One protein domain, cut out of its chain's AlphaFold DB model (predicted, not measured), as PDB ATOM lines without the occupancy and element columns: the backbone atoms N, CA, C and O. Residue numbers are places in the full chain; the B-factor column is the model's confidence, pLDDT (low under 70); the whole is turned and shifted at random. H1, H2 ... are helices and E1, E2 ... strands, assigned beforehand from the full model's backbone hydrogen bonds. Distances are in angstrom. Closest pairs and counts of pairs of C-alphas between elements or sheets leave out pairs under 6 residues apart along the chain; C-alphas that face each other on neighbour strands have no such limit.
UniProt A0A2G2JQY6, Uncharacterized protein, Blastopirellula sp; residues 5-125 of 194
ATOM      1  N   ARG A   5     150.865 176.457 124.724       95.12
ATOM      2  CA  ARG A   5     149.614 177.231 124.797       95.12
ATOM      3  C   ARG A   5     149.411 177.805 126.202       95.12
ATOM      4  O   ARG A   5     149.225 179.010 126.342       95.12
ATOM      5  N   ALA A   6     149.528 176.972 127.236       97.00
ATOM      6  CA  ALA A   6     149.410 177.398 128.630       97.00
ATOM      7  C   ALA A   6     150.495 178.402 129.043       97.00
ATOM      8  O   ALA A   6     150.198 179.404 129.690       97.00
ATOM      9  N   LYS A   7     151.749 178.193 128.627       96.81
ATOM     10  CA  LYS A   7     152.834 179.152 128.894       96.81
ATOM     11  C   LYS A   7     152.591 180.502 128.224       96.81
ATOM     12  O   LYS A   7     152.912 181.523 128.821       96.81
ATOM     13  N   GLN A   8     152.079 180.524 126.992       96.38
ATOM     14  CA  GLN A   8     151.757 181.781 126.311       96.38
ATOM     15  C   GLN A   8     150.577 182.480 126.979       96.38
ATOM     16  O   GLN A   8     150.661 183.678 127.209       96.38
ATOM     17  N   TYR A   9     149.543 181.733 127.374       96.19
ATOM     18  CA  TYR A   9     148.425 182.271 128.145       96.19
ATOM     19  C   TYR A   9     148.885 182.929 129.454       96.19
ATOM     20  O   TYR A   9     148.528 184.066 129.726       96.19
ATOM     21  N   LEU A  10     149.762 182.289 130.235       96.88
ATOM     22  CA  LEU A  10     150.283 182.905 131.463       96.88
ATOM     23  C   LEU A  10     151.012 184.237 131.215       96.88
ATOM     24  O   LEU A  10     150.955 185.124 132.060       96.88
ATOM     25  N   LYS A  11     151.669 184.414 130.061       96.56
ATOM     26  CA  LYS A  11     152.344 185.680 129.717       96.56
ATOM     27  C   LYS A  11     151.378 186.821 129.410       96.56
ATOM     28  O   LYS A  11     151.815 187.967 129.397       96.56
ATOM     29  N   THR A  12     150.109 186.527 129.125       95.50
ATOM     30  CA  THR A  12     149.085 187.555 128.901       95.50
ATOM     31  C   THR A  12     148.412 187.997 130.196       95.50
ATOM     32  O   THR A  12     147.582 188.897 130.154       95.50
ATOM     33  N   LEU A  13     148.705 187.342 131.323       96.75
ATOM     34  CA  LEU A  13     148.108 187.656 132.616       96.75
ATOM     35  C   LEU A  13     148.988 188.620 133.404       96.75
ATOM     36  O   LEU A  13     150.216 188.513 133.403       96.75
ATOM     37  N   ASP A  14     148.338 189.495 134.164       97.06
ATOM     38  CA  ASP A  14     149.020 190.291 135.173       97.06
ATOM     39  C   ASP A  14     149.527 189.390 136.303       97.06
ATOM     40  O   ASP A  14     148.852 188.448 136.735       97.06
ATOM     41  N   ARG A  15     150.717 189.702 136.823       96.69
ATOM     42  CA  ARG A  15     151.312 188.992 137.957       96.69
ATOM     43  C   ARG A  15     151.615 189.964 139.092       96.69
ATOM     44  O   ARG A  15     152.529 190.781 138.990       96.69
ATOM     45  N   ARG A  16     150.854 189.871 140.185       94.38
ATOM     46  CA  ARG A  16     151.111 190.625 141.416       94.38
ATOM     47  C   ARG A  16     152.398 190.139 142.077       94.38
ATOM     48  O   ARG A  16     152.755 188.964 141.997       94.38
ATOM     49  N   SER A  17     153.084 191.059 142.749       92.25
ATOM     50  CA  SER A  17     154.262 190.724 143.542       92.25
ATOM     51  C   SER A  17     153.828 189.990 144.809       92.25
ATOM     52  O   SER A  17     153.169 190.572 145.667       92.25
ATOM     53  N   VAL A  18     154.187 188.713 144.894       92.31
ATOM     54  CA  VAL A  18     154.021 187.847 146.067       92.31
ATOM     55  C   VAL A  18     155.311 187.038 146.259       92.31
ATOM     56  O   VAL A  18     156.031 186.826 145.276       92.31
ATOM     57  N   PRO A  19     155.634 186.561 147.473       93.31
ATOM     58  CA  PRO A  19     156.781 185.682 147.675       93.31
ATOM     59  C   PRO A  19     156.588 184.360 146.928       93.31
ATOM     60  O   PRO A  19     155.589 183.676 147.130       93.31
ATOM     61  N   ILE A  20     157.527 183.993 146.056       95.06
ATOM     62  CA  ILE A  20     157.456 182.759 145.246       95.06
ATOM     63  C   ILE A  20     158.627 181.807 145.498       95.06
ATOM     64  O   ILE A  20     158.642 180.695 144.980       95.06
ATOM     65  N   ASN A  21     159.625 182.224 146.280       95.19
ATOM     66  CA  ASN A  21     160.746 181.361 146.619       95.19
ATOM     67  C   ASN A  21     160.282 180.266 147.588       95.19
ATOM     68  O   ASN A  21     159.824 180.573 148.683       95.19
ATOM     69  N   LYS A  22     160.437 178.991 147.220       93.62
ATOM     70  CA  LYS A  22     159.967 177.860 148.038       93.62
ATOM     71  C   LYS A  22     160.462 177.873 149.482       93.62
ATOM     72  O   LYS A  22     159.681 177.567 150.377       93.62
ATOM     73  N   ASN A  23     161.727 178.227 149.716       92.81
ATOM     74  CA  ASN A  23     162.297 178.233 151.065       92.81
ATOM     75  C   ASN A  23     161.680 179.348 151.910       92.81
ATOM     76  O   ASN A  23     161.302 179.101 153.049       92.81
ATOM     77  N   GLU A  24     161.536 180.541 151.332       92.19
ATOM     78  CA  GLU A  24     160.860 181.675 151.969       92.19
ATOM     79  C   GLU A  24     159.394 181.342 152.269       92.19
ATOM     80  O   GLU A  24     158.929 181.532 153.386       92.19
ATOM     81  N   VAL A  25     158.684 180.755 151.299       93.12
ATOM     82  CA  VAL A  25     157.286 180.339 151.463       93.12
ATOM     83  C   VAL A  25     157.154 179.318 152.597       93.12
ATOM     84  O   VAL A  25     156.285 179.461 153.452       93.12
ATOM     85  N   ALA A  26     158.039 178.320 152.652       93.69
ATOM     86  CA  ALA A  26     158.027 177.286 153.683       93.69
ATOM     87  C   ALA A  26     158.303 177.817 155.103       93.69
ATOM     88  O   ALA A  26     157.894 177.177 156.073       93.69
ATOM     89  N   GLU A  27     158.986 178.959 155.256       91.88
ATOM     90  CA  GLU A  27     159.151 179.610 156.565       91.88
ATOM     91  C   GLU A  27     157.809 180.115 157.120       91.88
ATOM     92  O   GLU A  27     157.566 179.953 158.314       91.88
ATOM     93  N   PHE A  28     156.900 180.646 156.286       90.00
ATOM     94  CA  PHE A  28     155.585 181.115 156.765       90.00
ATOM     95  C   PHE A  28     154.770 179.986 157.379       90.00
ATOM     96  O   PHE A  28     154.259 180.118 158.487       90.00
ATOM     97  N   PHE A  29     154.717 178.849 156.691       91.56
ATOM     98  CA  PHE A  29     154.016 177.671 157.183       91.56
ATOM     99  C   PHE A  29     154.622 177.150 158.485       91.56
ATOM    100  O   PHE A  29     153.889 176.873 159.427       91.56
ATOM    101  N   ARG A  30     155.957 177.070 158.574       91.12
ATOM    102  CA  ARG A  30     156.634 176.654 159.812       91.12
ATOM    103  C   ARG A  30     156.374 177.611 160.968       91.12
ATOM    104  O   ARG A  30     156.200 177.147 162.089       91.12
ATOM    105  N   SER A  31     156.333 178.918 160.704       86.94
ATOM    106  CA  SER A  31     156.070 179.927 161.736       86.94
ATOM    107  C   SER A  31     154.662 179.843 162.328       86.94
ATOM    108  O   SER A  31     154.471 180.238 163.475       86.94
ATOM    109  N   ASP A  32     153.717 179.287 161.567       85.62
ATOM    110  CA  ASP A  32     152.324 179.095 161.970       85.62
ATOM    111  C   ASP A  32     152.004 177.605 162.259       85.62
ATOM    112  O   ASP A  32     150.839 177.231 162.362       85.62
ATOM    113  N   GLU A  33     153.030 176.751 162.409       90.12
ATOM    114  CA  GLU A  33     152.919 175.308 162.711       90.12
ATOM    115  C   GLU A  33     152.052 174.505 161.714       90.12
ATOM    116  O   GLU A  33     151.453 173.481 162.051       90.12
ATOM    117  N   LEU A  34     152.004 174.946 160.455       90.81
ATOM    118  CA  LEU A  34     151.227 174.312 159.393       90.81
ATOM    119  C   LEU A  34     152.051 173.272 158.614       90.81
ATOM    120  O   LEU A  34     153.258 173.454 158.416       90.81
ATOM    121  N   PRO A  35     151.417 172.201 158.093       92.81
ATOM    122  CA  PRO A  35     152.087 171.287 157.178       92.81
ATOM    123  C   PRO A  35     152.527 172.010 155.898       92.81
ATOM    124  O   PRO A  35     151.816 172.869 155.382       92.81
ATOM    125  N   THR A  36     153.673 171.610 155.342       92.62
ATOM    126  CA  THR A  36     154.239 172.165 154.099       92.62
ATOM    127  C   THR A  36     154.313 171.117 152.987       92.62
ATOM    128  O   THR A  36     155.402 170.604 152.714       92.62
ATOM    129  N   PRO A  37     153.198 170.745 152.336       95.75
ATOM    130  CA  PRO A  37     153.257 169.802 151.227       95.75
ATOM    131  C   PRO A  37     154.012 170.393 150.027       95.75
ATOM    132  O   PRO A  37     153.794 171.545 149.645       95.75
ATOM    133  N   ASP A  38     154.842 169.584 149.368       96.38
ATOM    134  CA  ASP A  38     155.623 170.011 148.195       96.38
ATOM    135  C   ASP A  38     154.745 170.506 147.036       96.38
ATOM    136  O   ASP A  38     155.144 171.402 146.281       96.38
ATOM    137  N   ALA A  39     153.538 169.947 146.894       96.44
ATOM    138  CA  ALA A  39     152.570 170.363 145.882       96.44
ATOM    139  C   ALA A  39     152.124 171.821 146.089       96.44
ATOM    140  O   ALA A  39     152.055 172.591 145.129       96.44
ATOM    141  N   ILE A  40     151.919 172.223 147.345       97.31
ATOM    142  CA  ILE A  40     151.520 173.578 147.739       97.31
ATOM    143  C   ILE A  40     152.664 174.573 147.497       97.31
ATOM    144  O   ILE A  40     152.468 175.626 146.887       97.31
ATOM    145  N   LEU A  41     153.895 174.207 147.867       96.75
ATOM    146  CA  LEU A  41     155.079 175.029 147.587       96.75
ATOM    147  C   LEU A  41     155.324 175.186 146.077       96.75
ATOM    148  O   LEU A  41     155.670 176.266 145.599       96.75
ATOM    149  N   THR A  42     155.124 174.115 145.306       96.62
ATOM    150  CA  THR A  42     155.264 174.132 143.843       96.62
ATOM    151  C   THR A  42     154.186 174.975 143.176       96.62
ATOM    152  O   THR A  42     154.489 175.684 142.212       96.62
ATOM    153  N   PHE A  43     152.960 174.954 143.701       97.50
ATOM    154  CA  PHE A  43     151.905 175.858 143.264       97.50
ATOM    155  C   PHE A  43     152.333 177.322 143.422       97.50
ATOM    156  O   PHE A  43     152.306 178.059 142.439       97.50
ATOM    157  N   GLN A  44     152.795 177.731 144.606       97.44
ATOM    158  CA  GLN A  44     153.183 179.124 144.849       97.44
ATOM    159  C   GLN A  44     154.382 179.554 143.997       97.44
ATOM    160  O   GLN A  44     154.370 180.641 143.426       97.44
ATOM    161  N   GLU A  45     155.395 178.698 143.857       97.00
ATOM    162  CA  GLU A  45     156.561 178.986 143.014       97.00
ATOM    163  C   GLU A  45     156.167 179.188 141.543       97.00
ATOM    164  O   GLU A  45     156.605 180.134 140.880       97.00
ATOM    165  N   THR A  46     155.301 178.309 141.036       96.50
ATOM    166  CA  THR A  46     154.942 178.279 139.614       96.50
ATOM    167  C   THR A  46     153.888 179.328 139.268       96.50
ATOM    168  O   THR A  46     154.007 180.006 138.245       96.50
ATOM    169  N   PHE A  47     152.862 179.470 140.108       97.75
ATOM    170  CA  PHE A  47     151.641 180.216 139.797       97.75
ATOM    171  C   PHE A  47     151.392 181.425 140.702       97.75
ATOM    172  O   PHE A  47     150.525 182.241 140.389       97.75
ATOM    173  N   GLY A  48     152.163 181.576 141.783       97.44
ATOM    174  CA  GLY A  48     152.001 182.664 142.741       97.44
ATOM    175  C   GLY A  48     151.998 184.033 142.060       97.44
ATOM    176  O   GLY A  48     152.928 184.377 141.320       97.44
ATOM    177  N   GLY A  49     150.943 184.800 142.316       97.06
ATOM    178  CA  GLY A  49     150.740 186.170 141.870       97.06
ATOM    179  C   GLY A  49     149.960 186.317 140.565       97.06
ATOM    180  O   GLY A  49     149.531 187.434 140.275       97.06
ATOM    181  N   TYR A  50     149.756 185.260 139.768       98.12
ATOM    182  CA  TYR A  50     148.980 185.403 138.530       98.12
ATOM    183  C   TYR A  50     147.531 185.781 138.834       98.12
ATOM    184  O   TYR A  50     146.887 185.178 139.694       98.12
ATOM    185  N   THR A  51     147.034 186.786 138.116       97.31
ATOM    186  CA  THR A  51     145.682 187.317 138.274       97.31
ATOM    187  C   THR A  51     144.776 186.757 137.185       97.31
ATOM    188  O   THR A  51     145.013 186.943 135.993       97.31
ATOM    189  N   PHE A  52     143.722 186.081 137.616       94.50
ATOM    190  CA  PHE A  52     142.623 185.593 136.793       94.50
ATOM    191  C   PHE A  52     141.382 186.444 137.059       94.50
ATOM    192  O   PHE A  52     141.400 187.317 137.924       94.50
ATOM    193  N   HIS A  53     140.300 186.174 136.332       91.38
ATOM    194  CA  HIS A  53     139.004 186.793 136.591       91.38
ATOM    195  C   HIS A  53     137.921 185.721 136.727       91.38
ATOM    196  O   HIS A  53     137.875 184.772 135.935       91.38
ATOM    197  N   ALA A  54     137.063 185.885 137.732       87.56
ATOM    198  CA  ALA A  54     135.808 185.165 137.901       87.56
ATOM    199  C   ALA A  54     134.668 186.177 137.722       87.56
ATOM    200  O   ALA A  54     134.411 187.024 138.578       87.56
ATOM    201  N   GLY A  55     134.040 186.167 136.543       86.38
ATOM    202  CA  GLY A  55     133.210 187.291 136.112       86.38
ATOM    203  C   GLY A  55     134.054 188.563 135.978       86.38
ATOM    204  O   GLY A  55     135.015 188.587 135.214       86.38
ATOM    205  N   LEU A  56     133.700 189.608 136.730       89.12
ATOM    206  CA  LEU A  56     134.454 190.869 136.785       89.12
ATOM    207  C   LEU A  56     135.437 190.938 137.963       89.12
ATOM    208  O   LEU A  56     136.200 191.895 138.057       89.12
ATOM    209  N   GLU A  57     135.419 189.950 138.858       94.31
ATOM    210  CA  GLU A  57     136.221 189.972 140.077       94.31
ATOM    211  C   GLU A  57     137.619 189.390 139.816       94.31
ATOM    212  O   GLU A  57     137.722 188.262 139.313       94.31
ATOM    213  N   PRO A  58     138.703 190.119 140.137       94.75
ATOM    214  CA  PRO A  58     140.048 189.580 140.051       94.75
ATOM    215  C   PRO A  58     140.282 188.498 141.112       94.75
ATOM    216  O   PRO A  58     139.887 188.607 142.272       94.75
ATOM    217  N   VAL A  59     140.993 187.453 140.706       95.69
ATOM    218  CA  VAL A  59     141.314 186.301 141.546       95.69
ATOM    219  C   VAL A  59     142.812 186.042 141.434       95.69
ATOM    220  O   VAL A  59     143.303 185.674 140.367       95.69
ATOM    221  N   VAL A  60     143.570 186.286 142.500       97.19
ATOM    222  CA  VAL A  60     145.039 186.210 142.475       97.19
ATOM    223  C   VAL A  60     145.494 184.888 143.060       97.19
ATOM    224  O   VAL A  60     145.270 184.634 144.240       97.19
ATOM    225  N   ALA A  61     146.130 184.041 142.249       97.81
ATOM    226  CA  ALA A  61     146.628 182.748 142.705       97.81
ATOM    227  C   ALA A  61     147.721 182.955 143.751       97.81
ATOM    228  O   ALA A  61     148.807 183.439 143.430       97.81
ATOM    229  N   THR A  62     147.445 182.608 145.003       96.75
ATOM    230  CA  THR A  62     148.447 182.627 146.063       96.75
ATOM    231  C   THR A  62     147.978 181.871 147.302       96.75
ATOM    232  O   THR A  62     146.798 181.860 147.630       96.75
ATOM    233  N   ILE A  63     148.932 181.266 148.005       95.44
ATOM    234  CA  ILE A  63     148.760 180.722 149.362       95.44
ATOM    235  C   ILE A  63     149.293 181.671 150.443       95.44
ATOM    236  O   ILE A  63     149.371 181.289 151.603       95.44
ATOM    237  N   LEU A  64     149.730 182.879 150.077       93.31
ATOM    238  CA  LEU A  64     150.232 183.877 151.016       93.31
ATOM    239  C   LEU A  64     149.366 185.123 150.926       93.31
ATOM    240  O   LEU A  64     149.260 185.741 149.869       93.31
ATOM    241  N   PHE A  65     148.771 185.510 152.048       91.25
ATOM    242  CA  PHE A  65     147.771 186.573 152.069       91.25
ATOM    243  C   PHE A  65     148.329 187.854 152.685       91.25
ATOM    244  O   PHE A  65     149.142 187.778 153.616       91.25
ATOM    245  N   PRO A  66     147.922 189.039 152.190       85.75
ATOM    246  CA  PRO A  66     148.275 190.301 152.821       85.75
ATOM    247  C   PRO A  66     147.824 190.310 154.281       85.75
ATOM    248  O   PRO A  66     146.677 190.002 154.606       85.75
ATOM    249  N   ARG A  67     148.730 190.671 155.185       78.62
ATOM    250  CA  ARG A  67     148.419 190.733 156.611       78.62
ATOM    251  C   ARG A  67     147.621 192.000 156.930       78.62
ATOM    252  O   ARG A  67     148.026 193.097 156.561       78.62
ATOM    253  N   ALA A  68     146.543 191.868 157.703       66.69
ATOM    254  CA  ALA A  68     145.728 193.011 158.135       66.69
ATOM    255  C   ALA A  68     146.392 193.884 159.226       66.69
ATOM    256  O   ALA A  68     146.003 195.032 159.420       66.69
ATOM    257  N   ASN A  69     147.394 193.357 159.946       59.34
ATOM    258  CA  ASN A  69     148.014 194.005 161.107       59.34
ATOM    259  C   ASN A  69     149.495 194.342 160.870       59.34
ATOM    260  O   ASN A  69     150.313 193.450 160.654       59.34
ATOM    261  N   PHE A  70     149.849 195.621 161.033       56.12
ATOM    262  CA  PHE A  70     151.192 196.198 160.839       56.12
ATOM    263  C   PHE A  70     152.250 195.817 161.905       56.12
ATOM    264  O   PHE A  70     153.327 196.400 161.928       56.12
ATOM    265  N   LEU A  71     151.953 194.889 162.825       52.78
ATOM    266  CA  LEU A  71     152.755 194.639 164.039       52.78
ATOM    267  C   LEU A  71     153.741 193.457 163.945       52.78
ATOM    268  O   LEU A  71     154.336 193.093 164.955       52.78
ATOM    269  N   ARG A  72     153.914 192.829 162.777       59.12
ATOM    270  CA  ARG A  72     154.920 191.772 162.563       59.12
ATOM    271  C   ARG A  72     155.880 192.166 161.444       59.12
ATOM    272  O   ARG A  72     155.498 192.890 160.532       59.12
ATOM    273  N   ASP A  73     157.080 191.594 161.479       64.50
ATOM    274  CA  ASP A  73     158.190 191.907 160.566       64.50
ATOM    275  C   ASP A  73     157.939 191.530 159.092       64.50
ATOM    276  O   ASP A  73     158.738 191.875 158.226       64.50
ATOM    277  N   HIS A  74     156.834 190.832 158.787       68.81
ATOM    278  CA  HIS A  74     156.523 190.364 157.438       68.81
ATOM    279  C   HIS A  74     155.101 190.744 156.976       68.81
ATOM    280  O   HIS A  74     154.143 190.497 157.724       68.81
ATOM    281  N   PRO A  75     154.937 191.281 155.743       82.06
ATOM    282  CA  PRO A  75     153.645 191.754 155.227       82.06
ATOM    283  C   PRO A  75     152.692 190.635 154.781       82.06
ATOM    284  O   PRO A  75     151.538 190.909 154.459       82.06
ATOM    285  N   TRP A  76     153.155 189.383 154.785       87.25
ATOM    286  CA  TRP A  76     152.397 188.210 154.348       87.25
ATOM    287  C   TRP A  76     152.121 187.249 155.510       87.25
ATOM    288  O   TRP A  76     152.910 187.174 156.457       87.25
ATOM    289  N   THR A  77     151.015 186.514 155.425       87.81
ATOM    290  CA  THR A  77     150.633 185.440 156.353       87.81
ATOM    291  C   THR A  77     150.423 184.124 155.603       87.81
ATOM    292  O   THR A  77     150.136 184.147 154.403       87.81
ATOM    293  N   ALA A  78     150.584 182.995 156.299       87.62
ATOM    294  CA  ALA A  78     150.292 181.664 155.768       87.62
ATOM    295  C   ALA A  78     148.796 181.532 155.389       87.62
ATOM    296  O   ALA A  78     147.992 182.369 155.821       87.62
ATOM    297  N   PRO A  79     148.407 180.543 154.561       90.88
ATOM    298  CA  PRO A  79     147.027 180.424 154.117       90.88
ATOM    299  C   PRO A  79     146.112 180.018 155.266       90.88
ATOM    300  O   PRO A  79     146.532 179.333 156.200       90.88
ATOM    301  N   ASP A  80     144.834 180.359 155.136       91.00
ATOM    302  CA  ASP A  80     143.798 179.684 155.906       91.00
ATOM    303  C   ASP A  80     143.789 178.201 155.498       91.00
ATOM    304  O   ASP A  80     143.712 177.869 154.307       91.00
ATOM    305  N   VAL A  81     143.924 177.315 156.489       93.56
ATOM    306  CA  VAL A  81     143.931 175.864 156.289       93.56
ATOM    307  C   VAL A  81     142.734 175.248 156.991       93.56
ATOM    308  O   VAL A  81     142.629 175.283 158.218       93.56
ATOM    309  N   THR A  82     141.864 174.620 156.212       94.50
ATOM    310  CA  THR A  82     140.726 173.863 156.727       94.50
ATOM    311  C   THR A  82     141.094 172.389 156.784       94.50
ATOM    312  O   THR A  82     141.520 171.799 155.791       94.50
ATOM    313  N   LYS A  83     140.931 171.774 157.957       92.94
ATOM    314  CA  LYS A  83     141.103 170.331 158.133       92.94
ATOM    315  C   LYS A  83     139.740 169.648 158.094       92.94
ATOM    316  O   LYS A  83     138.902 169.922 158.951       92.94
ATOM    317  N   MET A  84     139.545 168.734 157.150       90.12
ATOM    318  CA  MET A  84     138.371 167.861 157.097       90.12
ATOM    319  C   MET A  84     138.851 166.416 157.170       90.12
ATOM    320  O   MET A  84     139.598 165.962 156.307       90.12
ATOM    321  N   GLU A  85     138.454 165.715 158.231       87.19
ATOM    322  CA  GLU A  85     138.940 164.362 158.535       87.19
ATOM    323  C   GLU A  85     140.484 164.306 158.566       87.19
ATOM    324  O   GLU A  85     141.114 164.974 159.394       87.19
ATOM    325  N   GLU A  86     141.099 163.527 157.674       82.44
ATOM    326  CA  GLU A  86     142.553 163.391 157.528       82.44
ATOM    327  C   GLU A  86     143.137 164.264 156.399       82.44
ATOM    328  O   GLU A  86     144.335 164.201 156.121       82.44
ATOM    329  N   HIS A  87     142.322 165.123 155.778       89.69
ATOM    330  CA  HIS A  87     142.716 165.983 154.664       89.69
ATOM    331  C   HIS A  87     142.870 167.448 155.091       89.69
ATOM    332  O   HIS A  87     142.104 167.974 155.902       89.69
ATOM    333  N   PHE A  88     143.875 168.117 154.522       94.25
ATOM    334  CA  PHE A  88     144.113 169.551 154.688       94.25
ATOM    335  C   PHE A  88     143.832 170.266 153.371       94.25
ATOM    336  O   PHE A  88     144.340 169.851 152.328       94.25
ATOM    337  N   PHE A  89     143.067 171.349 153.453       96.94
ATOM    338  CA  PHE A  89     142.689 172.206 152.339       96.94
ATOM    339  C   PHE A  89     143.254 173.601 152.568       96.94
ATOM    340  O   PHE A  89     142.965 174.237 153.577       96.94
ATOM    341  N   TYR A  90     144.072 174.061 151.632       97.25
ATOM    342  CA  TYR A  90     144.783 175.329 151.679       97.25
ATOM    343  C   TYR A  90     144.074 176.309 150.756       97.25
ATOM    344  O   TYR A  90     143.981 176.055 149.551       97.25
ATOM    345  N   ARG A  91     143.604 177.437 151.293       96.81
ATOM    346  CA  ARG A  91     143.080 178.527 150.466       96.81
ATOM    347  C   ARG A  91     144.149 178.965 149.461       96.81
ATOM    348  O   ARG A  91     145.282 179.248 149.851       96.81
ATOM    349  N   CYS A  92     143.800 179.014 148.176       96.88
ATOM    350  CA  CYS A  92     144.778 179.214 147.095       96.88
ATOM    351  C   CYS A  92     144.548 180.471 146.242       96.88
ATOM    352  O   CYS A  92     145.259 180.686 145.253       96.88
ATOM    353  N   PHE A  93     143.598 181.321 146.636       96.88
ATOM    354  CA  PHE A  93     143.302 182.570 145.947       96.88
ATOM    355  C   PHE A  93     142.988 183.734 146.891       96.88
ATOM    356  O   PHE A  93     142.199 183.608 147.835       96.88
ATOM    357  N   ASP A  94     143.563 184.897 146.576       95.06
ATOM    358  CA  ASP A  94     143.182 186.201 147.123       95.06
ATOM    359  C   ASP A  94     142.147 186.855 146.197       95.06
ATOM    360  O   ASP A  94     142.432 187.148 145.031       95.06
ATOM    361  N   THR A  95     140.918 186.998 146.689       94.69
ATOM    362  CA  THR A  95     139.752 187.435 145.913       94.69
ATOM    363  C   THR A  95     138.608 187.860 146.835       94.69
ATOM    364  O   THR A  95     138.550 187.415 147.983       94.69
ATOM    365  N   LEU A  96     137.689 188.687 146.324       93.38
ATOM    366  CA  LEU A  96     136.382 188.950 146.943       93.38
ATOM    367  C   LEU A  96     135.250 188.133 146.299       93.38
ATOM    368  O   LEU A  96     134.078 188.330 146.629       93.38
ATOM    369  N   TYR A  97     135.577 187.243 145.358       93.69
ATOM    370  CA  TYR A  97     134.594 186.388 144.711       93.69
ATOM    371  C   TYR A  97     133.986 185.421 145.735       93.69
ATOM    372  O   TYR A  97     134.670 184.957 146.641       93.69
ATOM    373  N   GLN A  98     132.688 185.138 145.608       91.69
ATOM    374  CA  GLN A  98     131.926 184.408 146.632       91.69
ATOM    375  C   GLN A  98     132.226 182.902 146.684       91.69
ATOM    376  O   GLN A  98     131.820 182.251 147.640       91.69
ATOM    377  N   CYS A  99     132.901 182.365 145.667       92.25
ATOM    378  CA  CYS A  99     133.320 180.966 145.615       92.25
ATOM    379  C   CYS A  99     134.590 180.758 146.443       92.25
ATOM    380  O   CYS A  99     135.510 181.584 146.410       92.25
ATOM    381  N   GLU A 100     134.659 179.636 147.149       94.12
ATOM    382  CA  GLU A 100     135.847 179.239 147.887       94.12
ATOM    383  C   GLU A 100     136.773 178.383 147.021       94.12
ATOM    384  O   GLU A 100     136.354 177.424 146.375       94.12
ATOM    385  N   PHE A 101     138.067 178.697 147.044       96.38
ATOM    386  CA  PHE A 101     139.052 178.024 146.210       96.38
ATOM    387  C   PHE A 101     140.175 177.414 147.038       96.38
ATOM    388  O   PHE A 101     140.885 178.119 147.768       96.38
ATOM    389  N   HIS A 102     140.381 176.111 146.861       97.44
ATOM    390  CA  HIS A 102     141.306 175.349 147.688       97.44
ATOM    391  C   HIS A 102     142.221 174.443 146.871       97.44
ATOM    392  O   HIS A 102     141.892 173.993 145.772       97.44
ATOM    393  N   LEU A 103     143.383 174.152 147.448       97.75
ATOM    394  CA  LEU A 103     144.229 173.027 147.071       97.75
ATOM    395  C   LEU A 103     144.276 172.036 148.228       97.75
ATOM    396  O   LEU A 103     144.386 172.464 149.373       97.75
ATOM    397  N   ASP A 104     144.239 170.735 147.959       97.00
ATOM    398  CA  ASP A 104     144.580 169.743 148.985       97.00
ATOM    399  C   ASP A 104     146.103 169.534 149.095       97.00
ATOM    400  O   ASP A 104     146.891 170.064 148.308       97.00
ATOM    401  N   SER A 105     146.543 168.723 150.060       96.19
ATOM    402  CA  SER A 105     147.965 168.385 150.236       96.19
ATOM    403  C   SER A 105     148.631 167.736 149.009       96.19
ATOM    404  O   SER A 105     149.856 167.787 148.896       96.19
ATOM    405  N   ASN A 106     147.859 167.139 148.094       96.12
ATOM    406  CA  ASN A 106     148.357 166.563 146.842       96.12
ATOM    407  C   ASN A 106     148.372 167.587 145.692       96.12
ATOM    408  O   ASN A 106     148.908 167.306 144.620       96.12
ATOM    409  N   GLY A 107     147.823 168.783 145.915       96.44
ATOM    410  CA  GLY A 107     147.699 169.848 144.932       96.44
ATOM    411  C   GLY A 107     146.441 169.761 144.069       96.44
ATOM    412  O   GLY A 107     146.352 170.533 143.115       96.44
ATOM    413  N   THR A 108     145.489 168.875 144.381       96.94
ATOM    414  CA  THR A 108     144.186 168.816 143.696       96.94
ATOM    415  C   THR A 108     143.441 170.117 143.949       96.94
ATOM    416  O   THR A 108     143.409 170.598 145.077       96.94
ATOM    417  N   TYR A 109     142.873 170.694 142.897       97.12
ATOM    418  CA  TYR A 109     142.186 171.978 142.919       97.12
ATOM    419  C   TYR A 109     140.674 171.802 143.058       97.12
ATOM    420  O   TYR A 109     140.067 171.031 142.305       97.12
ATOM    421  N   TYR A 110     140.097 172.560 143.989       96.38
ATOM    422  CA  TYR A 110     138.687 172.534 144.365       96.38
ATOM    423  C   TYR A 110     138.056 173.922 144.231       96.38
ATOM    424  O   TYR A 110     138.698 174.934 144.532       96.38
ATOM    425  N   GLU A 111     136.784 173.940 143.842       94.88
ATOM    426  CA  GLU A 111     135.891 175.104 143.846       94.88
ATOM    427  C   GLU A 111     134.678 174.738 144.704       94.88
ATOM    428  O   GLU A 111     134.071 173.701 144.460       94.88
ATOM    429  N   ASP A 112     134.367 175.523 145.739       94.19
ATOM    430  CA  ASP A 112     133.286 175.248 146.703       94.19
ATOM    431  C   ASP A 112     133.295 173.805 147.246       94.19
ATOM    432  O   ASP A 112     132.257 173.175 147.417       94.19
ATOM    433  N   TRP A 113     134.495 173.293 147.546       93.56
ATOM    434  CA  TRP A 113     134.749 171.931 148.052       93.56
ATOM    435  C   TRP A 113     134.538 170.799 147.042       93.56
ATOM    436  O   TRP A 113     134.818 169.645 147.369       93.56
ATOM    437  N   ASP A 114     134.175 171.116 145.799       94.06
ATOM    438  CA  ASP A 114     134.081 170.142 144.719       94.06
ATOM    439  C   ASP A 114     135.400 170.059 143.940       94.06
ATOM    440  O   ASP A 114     135.936 171.083 143.493       94.06
ATOM    441  N   PRO A 115     135.964 168.854 143.737       94.19
ATOM    442  CA  PRO A 115     137.186 168.698 142.965       94.19
ATOM    443  C   PRO A 115     136.934 169.075 141.503       94.19
ATOM    444  O   PRO A 115     136.010 168.583 140.853       94.19
ATOM    445  N   VAL A 116     137.803 169.919 140.949       94.19
ATOM    446  CA  VAL A 116     137.702 170.386 139.555       94.19
ATOM    447  C   VAL A 116     138.855 169.855 138.713       94.19
ATOM    448  O   VAL A 116     138.660 169.411 137.578       94.19
ATOM    449  N   HIS A 117     140.067 169.857 139.265       94.62
ATOM    450  CA  HIS A 117     141.268 169.428 138.558       94.62
ATOM    451  C   HIS A 117     142.234 168.703 139.488       94.62
ATOM    452  O   HIS A 117     142.456 169.135 140.609       94.62
ATOM    453  N   GLU A 118     142.898 167.659 138.988       95.12
ATOM    454  CA  GLU A 118     143.891 166.890 139.764       95.12
ATOM    455  C   GLU A 118     145.102 167.727 140.184       95.12
ATOM    456  O   GLU A 118     145.843 167.357 141.087       95.12
ATOM    457  N   ASN A 119     145.342 168.839 139.491       95.19
ATOM    458  CA  ASN A 119     146.277 169.862 139.916       95.19
ATOM    459  C   ASN A 119     145.966 171.200 139.249       95.19
ATOM    460  O   ASN A 119     145.306 171.264 138.209       95.19
ATOM    461  N   PHE A 120     146.527 172.270 139.803       95.62
ATOM    462  CA  PHE A 120     146.356 173.620 139.269       95.62
ATOM    463  C   PHE A 120     146.866 173.796 137.826       95.62
ATOM    464  O   PHE A 120     146.379 174.648 137.088       95.62
ATOM    465  N   GLY A 121     147.814 172.970 137.373       96.75
ATOM    466  CA  GLY A 121     148.285 172.997 135.989       96.75
ATOM    467  C   GLY A 121     147.168 172.714 134.981       96.75
ATOM    468  O   GLY A 121     147.077 173.409 133.972       96.75
ATOM    469  N   TYR A 122     146.269 171.772 135.278       96.44
ATOM    470  CA  TYR A 122     145.109 171.487 134.426       96.44
ATOM    471  C   TYR A 122     144.109 172.648 134.359       96.44
ATOM    472  O   TYR A 122     143.500 172.865 133.307       96.44
ATOM    473  N   LEU A 123     143.980 173.434 135.434       95.06
ATOM    474  CA  LEU A 123     143.193 174.669 135.406       95.06
ATOM    475  C   LEU A 123     143.793 175.668 134.409       95.06
ATOM    476  O   LEU A 123     143.069 176.234 133.590       95.06
ATOM    477  N   ILE A 124     145.118 175.853 134.434       97.06
ATOM    478  CA  ILE A 124     145.813 176.742 133.492       97.06
ATOM    479  C   ILE A 124     145.648 176.260 132.054       97.06
ATOM    480  O   ILE A 124     145.353 177.065 131.175       97.06
ATOM    481  N   GLU A 125     145.796 174.961 131.807       96.94
ATOM    482  CA  GLU A 125     145.575 174.366 130.489       96.94
ATOM    483  C   GLU A 125     144.154 174.620 129.969       96.94
ATOM    484  O   GLU A 125     143.974 175.031 128.821       96.94
TER     485      GLU A 125
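Overview. This is residues 5 to 125 of the 194 residues of an uncharacterized protein of Blastopirellula sp (UniProt A0A2G2JQY6). A strongly twisted sheet of five short strands, E3 to E7, curls like part of a barrel; H3 grazes it with residues 39 to 43, H2 packs on H3, and H4 lies beside the strands, near E6 and E7, with its last residue, Glu 125, close to Ala 6 of H1, which stands nearly at right angles to it. The small hairpin E1 and E2 is a separate sheet, tied by residues 60 to 61 to residues 93 to 94 of the link between E4 and E5. The printed part has 121 residues with four named helices and seven named strands, in the order H1 H2 H3 E1 E2 E3 E4 E5 E6 E7 H4; both sheets are antiparallel, and the larger runs E3 E4 E5 E6 E7. The class is mixed, helices and strands, and the whole is compact, with a radius of gyration of the C-alphas of 13.8 A and spans of 39 by 33 by 27 A.

Arrangement. H1, residues 5 to 11, is apart from H2, residues 22 to 31. H2 touches H3, residues 38 to 47, at a steep tilt of 55 degrees, opposite ways; the closest C-alphas, of Lys 22 and Leu 41, are 5.7 A apart. E1, residues 51 to 54, and E2, residues 57 to 61, form a hairpin, with N 52 and O 59 at 2.8 A. E3, residues 81 to 84, E4, residues 87 to 91, E5, residues 101 to 104, E6, residues 109 to 111, and E7, residues 114 to 117, form a meander, each strand the antiparallel neighbour of the one before. N and O within hydrogen-bond range are N 82 and O 89 at 2.9 A for E3 and E4, N 90 and O 103 at 2.8 A for E4 and E5, N 110 and O 102 at 2.9 A for E5 and E6, and N 111 and O 114 at 3.0 A for E6 and E7. H4, residues 120 to 125, touches H1, about perpendicular at 75 degrees; the closest C-alphas, of Ala 6 and Glu 125, are 5.2 A apart. Every O i to N i+4 pair is within hydrogen-bond range in H1, H3 and H4; in H2, 4 of 6 are.

Along the chain. H1 begins at C-alpha 5 (149.614, 177.231, 124.797). H2 is 14.4 A long, H3 13.8 A, E2 12.9 A and E4 13.2 A. E3 begins at C-alpha 81 (143.931, 175.864, 156.289), and H4 ends at C-alpha 125 (145.575, 174.366, 130.489).

Size, cuts and confidence. The C-alphas of Arg 5 and Leu 71, the two farthest apart, are 43.0 A apart. The printed part has no cut. The link from E2 to E3, residues 62 to 80, is long. Mean pLDDT of the printed part is 92.0, and residues 68 to 74 are under 70.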